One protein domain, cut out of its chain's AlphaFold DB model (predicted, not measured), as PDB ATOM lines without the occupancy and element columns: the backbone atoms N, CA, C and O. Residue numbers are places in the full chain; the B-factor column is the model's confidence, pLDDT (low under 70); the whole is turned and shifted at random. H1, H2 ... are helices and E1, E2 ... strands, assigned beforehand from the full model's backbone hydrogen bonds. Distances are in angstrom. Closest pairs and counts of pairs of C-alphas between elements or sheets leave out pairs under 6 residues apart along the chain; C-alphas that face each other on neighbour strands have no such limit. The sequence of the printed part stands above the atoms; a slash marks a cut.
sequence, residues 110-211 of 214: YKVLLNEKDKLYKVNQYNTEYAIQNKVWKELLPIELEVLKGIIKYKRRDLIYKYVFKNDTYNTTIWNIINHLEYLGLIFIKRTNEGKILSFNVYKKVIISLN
ATOM      1  N   TYR A 110      75.301  30.658 -48.049       63.66
ATOM      2  CA  TYR A 110      74.158  30.081 -48.763       63.66
ATOM      3  C   TYR A 110      73.978  28.580 -48.480       63.66
ATOM      4  O   TYR A 110      72.856  28.087 -48.396       63.66
ATOM      5  N   LYS A 111      75.079  27.837 -48.282       61.09
ATOM      6  CA  LYS A 111      75.026  26.422 -47.881       61.09
ATOM      7  C   LYS A 111      74.453  26.260 -46.469       61.09
ATOM      8  O   LYS A 111      73.703  25.317 -46.240       61.09
ATOM      9  N   VAL A 112      74.795  27.153 -45.540       59.81
ATOM     10  CA  VAL A 112      74.247  27.143 -44.173       59.81
ATOM     11  C   VAL A 112      72.739  27.399 -44.204       59.81
ATOM     12  O   VAL A 112      71.985  26.589 -43.675       59.81
ATOM     13  N   LEU A 113      72.293  28.422 -44.939       58.00
ATOM     14  CA  LEU A 113      70.871  28.761 -45.085       58.00
ATOM     15  C   LEU A 113      70.046  27.646 -45.747       58.00
ATOM     16  O   LEU A 113      68.912  27.382 -45.346       58.00
ATOM     17  N   LEU A 114      70.602  26.976 -46.762       56.59
ATOM     18  CA  LEU A 114      69.958  25.810 -47.375       56.59
ATOM     19  C   LEU A 114      69.857  24.641 -46.390       56.59
ATOM     20  O   LEU A 114      68.792  24.049 -46.258       56.59
ATOM     21  N   ASN A 115      70.926  24.359 -45.641       54.81
ATOM     22  CA  ASN A 115      70.921  23.299 -44.635       54.81
ATOM     23  C   ASN A 115      69.917  23.572 -43.503       54.81
ATOM     24  O   ASN A 115      69.339  22.632 -42.966       54.81
ATOM     25  N   GLU A 116      69.705  24.831 -43.120       55.28
ATOM     26  CA  GLU A 116      68.701  25.212 -42.122       55.28
ATOM     27  C   GLU A 116      67.277  25.031 -42.647       55.28
ATOM     28  O   GLU A 116      66.438  24.466 -41.945       55.28
ATOM     29  N   LYS A 117      67.015  25.408 -43.906       55.12
ATOM     30  CA  LYS A 117      65.729  25.141 -44.567       55.12
ATOM     31  C   LYS A 117      65.452  23.644 -44.703       55.12
ATOM     32  O   LYS A 117      64.337  23.215 -44.413       55.12
ATOM     33  N   ASP A 118      66.456  22.851 -45.065       53.25
ATOM     34  CA  ASP A 118      66.334  21.393 -45.173       53.25
ATOM     35  C   ASP A 118      66.123  20.729 -43.804       53.25
ATOM     36  O   ASP A 118      65.363  19.766 -43.691       53.25
ATOM     37  N   LYS A 119      66.752  21.248 -42.740       56.25
ATOM     38  CA  LYS A 119      66.511  20.796 -41.361       56.25
ATOM     39  C   LYS A 119      65.088  21.117 -40.907       56.25
ATOM     40  O   LYS A 119      64.409  20.217 -40.428       56.25
ATOM     41  N   LEU A 120      64.617  22.349 -41.113       58.75
ATOM     42  CA  LEU A 120      63.233  22.751 -40.827       58.75
ATOM     43  C   LEU A 120      62.224  21.889 -41.594       58.75
ATOM     44  O   LEU A 120      61.244  21.428 -41.017       58.75
ATOM     45  N   TYR A 121      62.487  21.607 -42.871       58.91
ATOM     46  CA  TYR A 121      61.623  20.751 -43.682       58.91
ATOM     47  C   TYR A 121      61.563  19.312 -43.146       58.91
ATOM     48  O   TYR A 121      60.477  18.747 -43.024       58.91
ATOM     49  N   LYS A 122      62.710  18.730 -42.768       59.84
ATOM     50  CA  LYS A 122      62.778  17.380 -42.182       59.84
ATOM     51  C   LYS A 122      62.102  17.295 -40.812       59.84
ATOM     52  O   LYS A 122      61.408  16.317 -40.557       59.84
ATOM     53  N   VAL A 123      62.263  18.312 -39.962       61.56
ATOM     54  CA  VAL A 123      61.580  18.397 -38.658       61.56
ATOM     55  C   VAL A 123      60.067  18.485 -38.852       61.56
ATOM     56  O   VAL A 123      59.331  17.716 -38.244       61.56
ATOM     57  N   ASN A 124      59.595  19.336 -39.766       63.56
ATOM     58  CA  ASN A 124      58.164  19.461 -40.047       63.56
ATOM     59  C   ASN A 124      57.571  18.164 -40.617       63.56
ATOM     60  O   ASN A 124      56.458  17.788 -40.254       63.56
ATOM     61  N   GLN A 125      58.312  17.448 -41.469       64.94
ATOM     62  CA  GLN A 125      57.872  16.155 -41.991       64.94
ATOM     63  C   GLN A 125      57.789  15.087 -40.887       64.94
ATOM     64  O   GLN A 125      56.773  14.397 -40.802       64.94
ATOM     65  N   TYR A 126      58.803  14.989 -40.020       70.50
ATOM     66  CA  TYR A 126      58.796  14.076 -38.871       70.50
ATOM     67  C   TYR A 126      57.634  14.377 -37.912       70.50
ATOM     68  O   TYR A 126      56.876  13.474 -37.566       70.50
ATOM     69  N   ASN A 127      57.431  15.649 -37.554       75.69
ATOM     70  CA  ASN A 127      56.335  16.060 -36.675       75.69
ATOM     71  C   ASN A 127      54.966  15.744 -37.289       75.69
ATOM     72  O   ASN A 127      54.073  15.287 -36.586       75.69
ATOM     73  N   THR A 128      54.808  15.915 -38.606       82.38
ATOM     74  CA  THR A 128      53.558  15.569 -39.303       82.38
ATOM     75  C   THR A 128      53.281  14.065 -39.252       82.38
ATOM     76  O   THR A 128      52.157  13.647 -38.978       82.38
ATOM     77  N   GLU A 129      54.289  13.231 -39.526       84.31
ATOM     78  CA  GLU A 129      54.151  11.768 -39.484       84.31
ATOM     79  C   GLU A 129      53.839  11.282 -38.065       84.31
ATOM     80  O   GLU A 129      52.905  10.498 -37.881       84.31
ATOM     81  N   TYR A 130      54.537  11.824 -37.065       84.25
ATOM     82  CA  TYR A 130      54.262  11.574 -35.653       84.25
ATOM     83  C   TYR A 130      52.835  11.986 -35.263       84.25
ATOM     84  O   TYR A 130      52.119  11.205 -34.632       84.25
ATOM     85  N   ALA A 131      52.386  13.176 -35.673       85.12
ATOM     86  CA  ALA A 131      51.053  13.683 -35.357       85.12
ATOM     87  C   ALA A 131      49.936  12.806 -35.932       85.12
ATOM     88  O   ALA A 131      48.927  12.573 -35.266       85.12
ATOM     89  N   ILE A 132      50.135  12.287 -37.149       86.81
ATOM     90  CA  ILE A 132      49.212  11.349 -37.801       86.81
ATOM     91  C   ILE A 132      49.173  10.011 -37.067       86.81
ATOM     92  O   ILE A 132      48.085   9.516 -36.773       86.81
ATOM     93  N   GLN A 133      50.337   9.434 -36.762       87.12
ATOM     94  CA  GLN A 133      50.427   8.137 -36.085       87.12
ATOM     95  C   GLN A 133      49.778   8.168 -34.698       87.12
ATOM     96  O   GLN A 133      49.031   7.255 -34.352       87.12
ATOM     97  N   ASN A 134      50.006   9.242 -33.939       84.94
ATOM     98  CA  ASN A 134      49.522   9.377 -32.564       84.94
ATOM     99  C   ASN A 134      48.160  10.079 -32.457       84.94
ATOM    100  O   ASN A 134      47.636  10.235 -31.360       84.94
ATOM    101  N   LYS A 135      47.555  10.486 -33.583       87.75
ATOM    102  CA  LYS A 135      46.261  11.192 -33.630       87.75
ATOM    103  C   LYS A 135      46.200  12.396 -32.681       87.75
ATOM    104  O   LYS A 135      45.189  12.608 -32.014       87.75
ATOM    105  N   VAL A 136      47.261  13.204 -32.665       87.12
ATOM    106  CA  VAL A 136      47.469  14.312 -31.708       87.12
ATOM    107  C   VAL A 136      46.311  15.321 -31.697       87.12
ATOM    108  O   VAL A 136      46.022  15.939 -30.680       87.12
ATOM    109  N   TRP A 137      45.560  15.439 -32.796       87.69
ATOM    110  CA  TRP A 137      44.352  16.272 -32.850       87.69
ATOM    111  C   TRP A 137      43.265  15.891 -31.835       87.69
ATOM    112  O   TRP A 137      42.397  16.714 -31.555       87.69
ATOM    113  N   LYS A 138      43.277  14.663 -31.302       87.44
ATOM    114  CA  LYS A 138      42.340  14.220 -30.260       87.44
ATOM    115  C   LYS A 138      42.617  14.848 -28.894       87.44
ATOM    116  O   LYS A 138      41.728  14.842 -28.052       87.44
ATOM    117  N   GLU A 139      43.822  15.367 -28.691       87.75
ATOM    118  CA  GLU A 139      44.265  15.985 -27.439       87.75
ATOM    119  C   GLU A 139      44.138  17.515 -27.472       87.75
ATOM    120  O   GLU A 139      44.403  18.179 -26.473       87.75
ATOM    121  N   LEU A 140      43.717  18.083 -28.608       89.69
ATOM    122  CA  LEU A 140      43.527  19.522 -28.753       89.69
ATOM    123  C   LEU A 140      42.394  20.023 -27.862       89.69
ATOM    124  O   LEU A 140      41.313  19.429 -27.788       89.69
ATOM    125  N   LEU A 141      42.607  21.195 -27.270       92.94
ATOM    126  CA  LEU A 141      41.541  21.917 -26.593       92.94
ATOM    127  C   LEU A 141      40.450  22.307 -27.608       92.94
ATOM    128  O   LEU A 141      40.757  22.562 -28.778       92.94
ATOM    129  N   PRO A 142      39.178  22.456 -27.185       94.12
ATOM    130  CA  PRO A 142      38.087  22.812 -28.096       94.12
ATOM    131  C   PRO A 142      38.366  24.068 -28.934       94.12
ATOM    132  O   PRO A 142      38.066  24.100 -30.125       94.12
ATOM    133  N   ILE A 143      39.002  25.083 -28.339       93.25
ATOM    134  CA  ILE A 143      39.377  26.316 -29.044       93.25
ATOM    135  C   ILE A 143      40.465  26.086 -30.104       93.25
ATOM    136  O   ILE A 143      40.423  26.693 -31.172       93.25
ATOM    137  N   GLU A 144      41.416  25.191 -29.848       91.75
ATOM    138  CA  GLU A 144      42.477  24.852 -30.799       91.75
ATOM    139  C   GLU A 144      41.918  24.057 -31.976       91.75
ATOM    140  O   GLU A 144      42.264  24.317 -33.131       91.75
ATOM    141  N   LEU A 145      40.996  23.135 -31.687       94.31
ATOM    142  CA  LEU A 145      40.282  22.368 -32.697       94.31
ATOM    143  C   LEU A 145      39.433  23.278 -33.598       94.31
ATOM    144  O   LEU A 145      39.460  23.119 -34.818       94.31
ATOM    145  N   GLU A 146      38.728  24.259 -33.032       95.12
ATOM    146  CA  GLU A 146      37.977  25.264 -33.796       95.12
ATOM    147  C   GLU A 146      38.889  26.085 -34.720       95.12
ATOM    148  O   GLU A 146      38.585  26.266 -35.903       95.12
ATOM    149  N   VAL A 147      40.050  26.526 -34.225       96.19
ATOM    150  CA  VAL A 147      41.043  27.239 -35.044       96.19
ATOM    151  C   VAL A 147      41.556  26.352 -36.181       96.19
ATOM    152  O   VAL A 147      41.580  26.791 -37.335       96.19
ATOM    153  N   LEU A 148      41.905  25.092 -35.898       95.31
ATOM    154  CA  LEU A 148      42.356  24.132 -36.908       95.31
ATOM    155  C   LEU A 148      41.282  23.900 -37.984       95.31
ATOM    156  O   LEU A 148      41.578  23.986 -39.181       95.31
ATOM    157  N   LYS A 149      40.025  23.680 -37.577       94.31
ATOM    158  CA  LYS A 149      38.879  23.541 -38.490       94.31
ATOM    159  C   LYS A 149      38.688  24.792 -39.344       94.31
ATOM    160  O   LYS A 149      38.469  24.681 -40.552       94.31
ATOM    161  N   GLY A 150      38.835  25.976 -38.753       95.56
ATOM    162  CA  GLY A 150      38.800  27.250 -39.464       95.56
ATOM    163  C   GLY A 150      39.870  27.346 -40.555       95.56
ATOM    164  O   GLY A 150      39.558  27.688 -41.698       95.56
ATOM    165  N   ILE A 151      41.118  26.981 -40.247       95.75
ATOM    166  CA  ILE A 151      42.219  26.981 -41.223       95.75
ATOM    167  C   ILE A 151      41.924  26.018 -42.384       95.75
ATOM    168  O   ILE A 151      42.058  26.404 -43.550       95.75
ATOM    169  N   ILE A 152      41.461  24.798 -42.083       93.88
ATOM    170  CA  ILE A 152      41.108  23.774 -43.084       93.88
ATOM    171  C   ILE A 152      39.961  24.242 -43.986       93.88
ATOM    172  O   ILE A 152      40.018  24.060 -45.207       93.88
ATOM    173  N   LYS A 153      38.926  24.852 -43.396       94.25
ATOM    174  CA  LYS A 153      37.723  25.309 -44.100       94.25
ATOM    175  C   LYS A 153      38.020  26.478 -45.033       94.25
ATOM    176  O   LYS A 153      37.625  26.446 -46.196       94.25
ATOM    177  N   TYR A 154      38.699  27.514 -44.539       94.88
ATOM    178  CA  TYR A 154      38.844  28.765 -45.281       94.88
ATOM    179  C   TYR A 154      39.994  28.746 -46.290       94.88
ATOM    180  O   TYR A 154      39.842  29.360 -47.346       94.88
ATOM    181  N   LYS A 155      41.093  28.020 -46.012       89.50
ATOM    182  CA  LYS A 155      42.305  27.800 -46.848       89.50
ATOM    183  C   LYS A 155      43.082  29.053 -47.282       89.50
ATOM    184  O   LYS A 155      44.309  29.051 -47.303       89.50
ATOM    185  N   ARG A 156      42.392  30.126 -47.657       93.31
ATOM    186  CA  ARG A 156      42.949  31.403 -48.095       93.31
ATOM    187  C   ARG A 156      43.268  32.298 -46.904       93.31
ATOM    188  O   ARG A 156      42.474  32.418 -45.974       93.31
ATOM    189  N   ARG A 157      44.406  32.991 -46.982       94.69
ATOM    190  CA  ARG A 157      44.920  33.879 -45.929       94.69
ATOM    191  C   ARG A 157      43.920  34.962 -45.515       94.69
ATOM    192  O   ARG A 157      43.695  35.152 -44.329       94.69
ATOM    193  N   ASP A 158      43.326  35.659 -46.481       95.00
ATOM    194  CA  ASP A 158      42.363  36.738 -46.238       95.00
ATOM    195  C   ASP A 158      41.106  36.243 -45.511       95.00
ATOM    196  O   ASP A 158      40.628  36.895 -44.585       95.00
ATOM    197  N   LEU A 159      40.618  35.051 -45.858       96.25
ATOM    198  CA  LEU A 159      39.468  34.440 -45.192       96.25
ATOM    199  C   LEU A 159      39.821  33.932 -43.788       96.25
ATOM    200  O   LEU A 159      39.017  34.072 -42.872       96.25
ATOM    201  N   ILE A 160      41.027  33.397 -43.590       96.44
ATOM    202  CA  ILE A 160      41.512  33.009 -42.257       96.44
ATOM    203  C   ILE A 160      41.612  34.244 -41.355       96.44
ATOM    204  O   ILE A 160      41.109  34.218 -40.235       96.44
ATOM    205  N   TYR A 161      42.162  35.357 -41.843       96.06
ATOM    206  CA  TYR A 161      42.170  36.611 -41.081       96.06
ATOM    207  C   TYR A 161      40.759  37.112 -40.769       96.06
ATOM    208  O   TYR A 161      40.468  37.489 -39.635       96.06
ATOM    209  N   LYS A 162      39.846  37.047 -41.738       95.88
ATOM    210  CA  LYS A 162      38.468  37.490 -41.530       95.88
ATOM    211  C   LYS A 162      37.708  36.639 -40.514       95.88
ATOM    212  O   LYS A 162      36.989  37.192 -39.691       95.88
ATOM    213  N   TYR A 163      37.829  35.314 -40.578       96.88
ATOM    214  CA  TYR A 163      36.936  34.408 -39.849       96.88
ATOM    215  C   TYR A 163      37.577  33.707 -38.650       96.88
ATOM    216  O   TYR A 163      36.887  33.486 -37.661       96.88
ATOM    217  N   VAL A 164      38.871  33.378 -38.706       96.50
ATOM    218  CA  VAL A 164      39.595  32.767 -37.573       96.50
ATOM    219  C   VAL A 164      40.096  33.856 -36.631       96.50
ATOM    220  O   VAL A 164      39.831  33.808 -35.436       96.50
ATOM    221  N   PHE A 165      40.743  34.887 -37.180       95.12
ATOM    222  CA  PHE A 165      41.207  36.038 -36.397       95.12
ATOM    223  C   PHE A 165      40.117  37.088 -36.157       95.12
ATOM    224  O   PHE A 165      40.345  38.039 -35.420       95.12
ATOM    225  N   LYS A 166      38.935  36.955 -36.776       95.19
ATOM    226  CA  LYS A 166      37.837  37.934 -36.666       95.19
ATOM    227  C   LYS A 166      38.274  39.367 -37.024       95.19
ATOM    228  O   LYS A 166      37.801  40.331 -36.435       95.19
ATOM    229  N   ASN A 167      39.163  39.496 -38.013       91.81
ATOM    230  CA  ASN A 167      39.858  40.723 -38.431       91.81
ATOM    231  C   ASN A 167      40.860  41.314 -37.417       91.81
ATOM    232  O   ASN A 167      41.466  42.338 -37.719       91.81
ATOM    233  N   ASP A 168      41.100  40.672 -36.273       93.25
ATOM    234  CA  ASP A 168      42.142  41.065 -35.322       93.25
ATOM    235  C   ASP A 168      43.414  40.231 -35.535       93.25
ATOM    236  O   ASP A 168      43.646  39.203 -34.897       93.25
ATOM    237  N   THR A 169      44.271  40.677 -36.453       89.38
ATOM    238  CA  THR A 169      45.547  40.002 -36.740       89.38
ATOM    239  C   THR A 169      46.588  40.149 -35.630       89.38
ATOM    240  O   THR A 169      47.647  39.535 -35.735       89.38
ATOM    241  N   TYR A 170      46.326  40.948 -34.592       88.44
ATOM    242  CA  TYR A 170      47.210  41.104 -33.434       88.44
ATOM    243  C   TYR A 170      46.795  40.216 -32.261       88.44
ATOM    244  O   TYR A 170      47.475  40.208 -31.236       88.44
ATOM    245  N   ASN A 171      45.726  39.428 -32.419       89.31
ATOM    246  CA  ASN A 171      45.236  38.522 -31.397       89.31
ATOM    247  C   ASN A 171      46.305  37.486 -31.002       89.31
ATOM    248  O   ASN A 171      46.545  36.498 -31.704       89.31
ATOM    249  N   THR A 172      46.947  37.715 -29.858       85.88
ATOM    250  CA  THR A 172      48.054  36.890 -29.362       85.88
ATOM    251  C   THR A 172      47.596  35.484 -28.992       85.88
ATOM    252  O   THR A 172      48.334  34.528 -29.216       85.88
ATOM    253  N   THR A 173      46.363  35.323 -28.506       89.69
ATOM    254  CA  THR A 173      45.780  34.012 -28.193       89.69
ATOM    255  C   THR A 173      45.669  33.145 -29.445       89.69
ATOM    256  O   THR A 173      46.134  32.007 -29.442       89.69
ATOM    257  N   ILE A 174      45.118  33.682 -30.538       93.19
ATOM    258  CA  ILE A 174      45.000  32.946 -31.806       93.19
ATOM    259  C   ILE A 174      46.383  32.651 -32.399       93.19
ATOM    260  O   ILE A 174      46.609  31.545 -32.888       93.19
ATOM    261  N   TRP A 175      47.336  33.586 -32.303       92.56
ATOM    262  CA  TRP A 175      48.717  33.329 -32.727       92.56
ATOM    263  C   TRP A 175      49.392  32.212 -31.935       92.56
ATOM    264  O   TRP A 175      50.049  31.367 -32.539       92.56
ATOM    265  N   ASN A 176      49.207  32.166 -30.616       83.94
ATOM    266  CA  ASN A 176      49.755  31.101 -29.779       83.94
ATOM    267  C   ASN A 176      49.195  29.733 -30.185       83.94
ATOM    268  O   ASN A 176      49.965  28.790 -30.343       83.94
ATOM    269  N   ILE A 177      47.887  29.650 -30.444       91.88
ATOM    270  CA  ILE A 177      47.244  28.430 -30.949       91.88
ATOM    271  C   ILE A 177      47.828  28.035 -32.307       91.88
ATOM    272  O   ILE A 177      48.189  26.886 -32.521       91.88
ATOM    273  N   ILE A 178      47.960  28.980 -33.236       92.62
ATOM    274  CA  ILE A 178      48.505  28.714 -34.571       92.62
ATOM    275  C   ILE A 178      49.953  28.217 -34.505       92.62
ATOM    276  O   ILE A 178      50.300  27.257 -35.190       92.62
ATOM    277  N   ASN A 179      50.781  28.831 -33.663       86.44
ATOM    278  CA  ASN A 179      52.159  28.400 -33.451       86.44
ATOM    279  C   ASN A 179      52.210  27.007 -32.812       86.44
ATOM    280  O   ASN A 179      53.045  26.192 -33.196       86.44
ATOM    281  N   HIS A 180      51.294  26.708 -31.886       88.00
ATOM    282  CA  HIS A 180      51.167  25.381 -31.295       88.00
ATOM    283  C   HIS A 180      50.752  24.331 -32.342       88.00
ATOM    284  O   HIS A 180      51.404  23.300 -32.464       88.00
ATOM    285  N   LEU A 181      49.753  24.617 -33.183       90.12
ATOM    286  CA  LEU A 181      49.340  23.732 -34.281       90.12
ATOM    287  C   LEU A 181      50.462  23.502 -35.312       90.12
ATOM    288  O   LEU A 181      50.575  22.404 -35.861       90.12
ATOM    289  N   GLU A 182      51.283  24.523 -35.588       89.31
ATOM    290  CA  GLU A 182      52.469  24.407 -36.451       89.31
ATOM    291  C   GLU A 182      53.551  23.540 -35.788       89.31
ATOM    292  O   GLU A 182      54.103  22.650 -36.433       89.31
ATOM    293  N   TYR A 183      53.794  23.720 -34.485       83.62
ATOM    294  CA  TYR A 183      54.723  22.899 -33.700       83.62
ATOM    295  C   TYR A 183      54.324  21.416 -33.685       83.62
ATOM    296  O   TYR A 183      55.164  20.546 -33.928       83.62
ATOM    297  N   LEU A 184      53.032  21.132 -33.490       82.88
ATOM    298  CA  LEU A 184      52.467  19.782 -33.541       82.88
ATOM    299  C   LEU A 184      52.471  19.173 -34.955       82.88
ATOM    300  O   LEU A 184      52.037  18.041 -35.121       82.88
ATOM    301  N   GLY A 185      52.917  19.893 -35.990       87.75
ATOM    302  CA  GLY A 185      52.962  19.384 -37.364       87.75
ATOM    303  C   GLY A 185      51.585  19.212 -38.016       87.75
ATOM    304  O   GLY A 185      51.462  18.532 -39.035       87.75
ATOM    305  N   LEU A 186      50.533  19.818 -37.455       90.31
ATOM    306  CA  LEU A 186      49.180  19.761 -38.019       90.31
ATOM    307  C   LEU A 186      49.006  20.765 -39.164       90.31
ATOM    308  O   LEU A 186      48.266  20.504 -40.114       90.31
ATOM    309  N   ILE A 187      49.719  21.892 -39.103       93.25
ATOM    310  CA  ILE A 187      49.746  22.930 -40.140       93.25
ATOM    311  C   ILE A 187      51.188  23.366 -40.438       93.25
ATOM    312  O   ILE A 187      52.102  23.084 -39.671       93.25
ATOM    313  N   PHE A 188      51.391  24.105 -41.527       91.12
ATOM    314  CA  PHE A 188      52.625  24.853 -41.767       91.12
ATOM    315  C   PHE A 188      52.332  26.203 -42.422       91.12
ATOM    316  O   PHE A 188      51.454  26.332 -43.288       91.12
ATOM    317  N   ILE A 189      53.091  27.227 -42.043       91.00
ATOM    318  CA  ILE A 189      52.861  28.597 -42.496       91.00
ATOM    319  C   ILE A 189      54.000  29.019 -43.411       91.00
ATOM    320  O   ILE A 189      55.170  29.089 -43.030       91.00
ATOM    321  N   LYS A 190      53.646  29.349 -44.652       89.69
ATOM    322  CA  LYS A 190      54.602  29.859 -45.630       89.69
ATOM    323  C   LYS A 190      54.837  31.342 -45.360       89.69
ATOM    324  O   LYS A 190      53.891  32.129 -45.391       89.69
ATOM    325  N   ARG A 191      56.092  31.726 -45.131       88.81
ATOM    326  CA  ARG A 191      56.512  33.105 -44.829       88.81
ATOM    327  C   ARG A 191      57.524  33.611 -45.866       88.81
ATOM    328  O   ARG A 191      58.188  32.808 -46.520       88.81
ATOM    329  N   THR A 192      57.626  34.928 -46.044       83.00
ATOM    330  CA  THR A 192      58.738  35.565 -46.772       83.00
ATOM    331  C   THR A 192      60.005  35.575 -45.910       83.00
ATOM    332  O   THR A 192      59.945  35.305 -44.712       83.00
ATOM    333  N   ASN A 193      61.149  35.946 -46.497       77.00
ATOM    334  CA  ASN A 193      62.395  36.148 -45.739       77.00
ATOM    335  C   ASN A 193      62.272  37.269 -44.683       77.00
ATOM    336  O   ASN A 193      62.999  37.263 -43.701       77.00
ATOM    337  N   GLU A 194      61.332  38.199 -44.868       83.38
ATOM    338  CA  GLU A 194      61.013  39.288 -43.931       83.38
ATOM    339  C   GLU A 194      59.971  38.873 -42.872       83.38
ATOM    340  O   GLU A 194      59.445  39.717 -42.152       83.38
ATOM    341  N   GLY A 195      59.582  37.595 -42.819       76.12
ATOM    342  CA  GLY A 195      58.593  37.085 -41.865       76.12
ATOM    343  C   GLY A 195      57.127  37.332 -42.240       76.12
ATOM    344  O   GLY A 195      56.234  36.902 -41.510       76.12
ATOM    345  N   LYS A 196      56.829  37.958 -43.389       84.88
ATOM    346  CA  LYS A 196      55.442  38.198 -43.828       84.88
ATOM    347  C   LYS A 196      54.758  36.891 -44.215       84.88
ATOM    348  O   LYS A 196      55.318  36.087 -44.956       84.88
ATOM    349  N   ILE A 197      53.516  36.700 -43.779       90.31
ATOM    350  CA  ILE A 197      52.767  35.463 -44.030       90.31
ATOM    351  C   ILE A 197      52.167  35.458 -45.437       90.31
ATOM    352  O   ILE A 197      51.379  36.329 -45.821       90.31
ATOM    353  N   LEU A 198      52.533  34.431 -46.201       90.81
ATOM    354  CA  LEU A 198      52.040  34.176 -47.550       90.81
ATOM    355  C   LEU A 198      50.803  33.276 -47.525       90.81
ATOM    356  O   LEU A 198      49.792  33.618 -48.134       90.81
ATOM    357  N   SER A 199      50.863  32.149 -46.811       93.19
ATOM    358  CA  SER A 199      49.740  31.210 -46.711       93.19
ATOM    359  C   SER A 199      49.797  30.353 -45.447       93.19
ATOM    360  O   SER A 199      50.873  30.085 -44.914       93.19
ATOM    361  N   PHE A 200      48.624  29.891 -45.018       94.69
ATOM    362  CA  PHE A 200      48.451  28.819 -44.040       94.69
ATOM    363  C   PHE A 200      48.136  27.539 -44.804       94.69
ATOM    364  O   PHE A 200      47.305  27.560 -45.712       94.69
ATOM    365  N   ASN A 201      48.801  26.441 -44.473       92.81
ATOM    366  CA  ASN A 201      48.680  25.198 -45.222       92.81
ATOM    367  C   ASN A 201      48.507  24.031 -44.253       92.81
ATOM    368  O   ASN A 201      49.040  24.045 -43.148       92.81
ATOM    369  N   VAL A 202      47.781  23.011 -44.696       90.44
ATOM    370  CA  VAL A 202      47.537  21.777 -43.947       90.44
ATOM    371  C   VAL A 202      47.969  20.622 -44.835       90.44
ATOM    372  O   VAL A 202      47.641  20.596 -46.026       90.44
ATOM    373  N   TYR A 203      48.727  19.672 -44.292       84.31
ATOM    374  CA  TYR A 203      49.160  18.517 -45.069       84.31
ATOM    375  C   TYR A 203      47.955  17.662 -45.472       84.31
ATOM    376  O   TYR A 203      47.099  17.344 -44.649       84.31
ATOM    377  N   LYS A 204      47.898  17.224 -46.738       85.38
ATOM    378  CA  LYS A 204      46.785  16.402 -47.254       85.38
ATOM    379  C   LYS A 204      46.540  15.151 -46.402       85.38
ATOM    380  O   LYS A 204      45.392  14.788 -46.183       85.38
ATOM    381  N   LYS A 205      47.613  14.523 -45.904       84.69
ATOM    382  CA  LYS A 205      47.529  13.359 -45.012       84.69
ATOM    383  C   LYS A 205      46.812  13.693 -43.698       84.69
ATOM    384  O   LYS A 205      45.950  12.928 -43.296       84.69
ATOM    385  N   VAL A 206      47.105  14.851 -43.099       85.00
ATOM    386  CA  VAL A 206      46.407  15.343 -41.899       85.00
ATOM    387  C   VAL A 206      44.922  15.537 -42.202       85.00
ATOM    388  O   VAL A 206      44.097  15.003 -41.481       85.00
ATOM    389  N   ILE A 207      44.567  16.191 -43.314       86.56
ATOM    390  CA  ILE A 207      43.155  16.374 -43.708       86.56
ATOM    391  C   ILE A 207      42.428  15.026 -43.823       86.56
ATOM    392  O   ILE A 207      41.348  14.878 -43.269       86.56
ATOM    393  N   ILE A 208      43.032  14.039 -44.496       86.00
ATOM    394  CA  ILE A 208      42.448  12.696 -44.651       86.00
ATOM    395  C   ILE A 208      42.233  12.029 -43.285       86.00
ATOM    396  O   ILE A 208      41.195  11.416 -43.059       86.00
ATOM    397  N   SER A 209      43.192  12.154 -42.367       84.00
ATOM    398  CA  SER A 209      43.085  11.578 -41.022       84.00
ATOM    399  C   SER A 209      42.099  12.313 -40.108       84.00
ATOM    400  O   SER A 209      41.650  11.737 -39.120       84.00
ATOM    401  N   LEU A 210      41.746  13.560 -40.435       82.81
ATOM    402  CA  LEU A 210      40.736  14.360 -39.738       82.81
ATOM    403  C   LEU A 210      39.315  14.142 -40.291       82.81
ATOM    404  O   LEU A 210      38.397  14.807 -39.823       82.81
ATOM    405  N   ASN A 211      39.106  13.235 -41.256       75.19
ATOM    406  CA  ASN A 211      37.775  12.957 -41.813       75.19
ATOM    407  C   ASN A 211      36.754  12.492 -40.756       75.19
ATOM    408  O   ASN A 211      35.564  12.643 -40.980       75.19
TER     409      ASN A 211
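Overview. This is residues 110 to 211 of the 214 residues of an uncharacterized protein of Tenacibaculum skagerrakense (UniProt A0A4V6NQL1). A small helical body is gathered about a two-stranded hairpin, E1 and E2, and the long helix H1 runs out of it as an arm, with residues 110 to 122 sticking out. H3 and H4 pack beside E2, H5 packs beside E1 with its residues 178 to 182, and H6, following E2, packs on residues 128 to 132 of H1. The printed part has 102 residues, with six named helices and two named strands in the order H1 H2 H3 H4 H5 E1 E2 H6; the sheet, E1 - E2, is antiparallel and the class is mostly helix. The whole is compact, with a radius of gyration of the C-alphas of 14.0 A and spans of 40 by 33 by 20 A.

Arrangement. Start with H1, residues 110 to 134, and look across to H6, residues 204 to 209: they touch through residues 128 to 132 of H1 alone, closest at the C-alphas of Ile 132 and Val 206, 6.4 A, at a shallow tilt of 18 degrees, the same way. H2, residues 136 to 139, is close to but not clearly touching H3, residues 142 to 154; their closest C-alphas, Trp 137 and Leu 145, are 7.3 A apart. Residues 150 to 154 of H3 alone touch H4, residues 157 to 163, at a steep tilt of 50 degrees, opposite ways, with the C-alphas of Tyr 154 and Ile 160 closest at 5.9 A. Residues 144 to 148 of H3 alone touch H5, residues 172 to 183, about perpendicular at 77 degrees; the closest C-alphas are Glu 144 and Ile 177, 6.0 A. H4 and H5 are apart. In the hairpin of E1, residues 187 to 191, and E2, residues 197 to 202, find N 188 and O 201 at 2.9 A and N 198 and O 190 at 2.8 A, within hydrogen-bond range. The closest C-alphas of H4 and E2 are Arg 157 and Ser 199, 5.6 A. In H1, H3, H4, H5 and H6 every O i to N i+4 pair is within hydrogen-bond range; H2 is too short for such a pair.

Along the chain. Find C-alpha 110 at (74.158, 30.081, -48.763); from there H1 runs 36.0 A to C-alpha 134 at (49.522, 9.377, -32.564). After H2, 5.6 A long, come H3 at 18.2 A, H4 at 10.0 A and H5 at 16.1 A. E1 measures 13.1 A, E2 14.7 A and H6 8.7 A, ending at C-alpha 209 at (43.085, 11.578, -41.022).

Size, cuts and confidence. The C-alphas farthest apart, Tyr 110 and Pro 142, are 42.2 A from each other. The printed part has no cut and no long link; H4 to H5 is short, and the other links are tight. The mean pLDDT of the printed part is 84.5, and residues 110 to 125 are under 70.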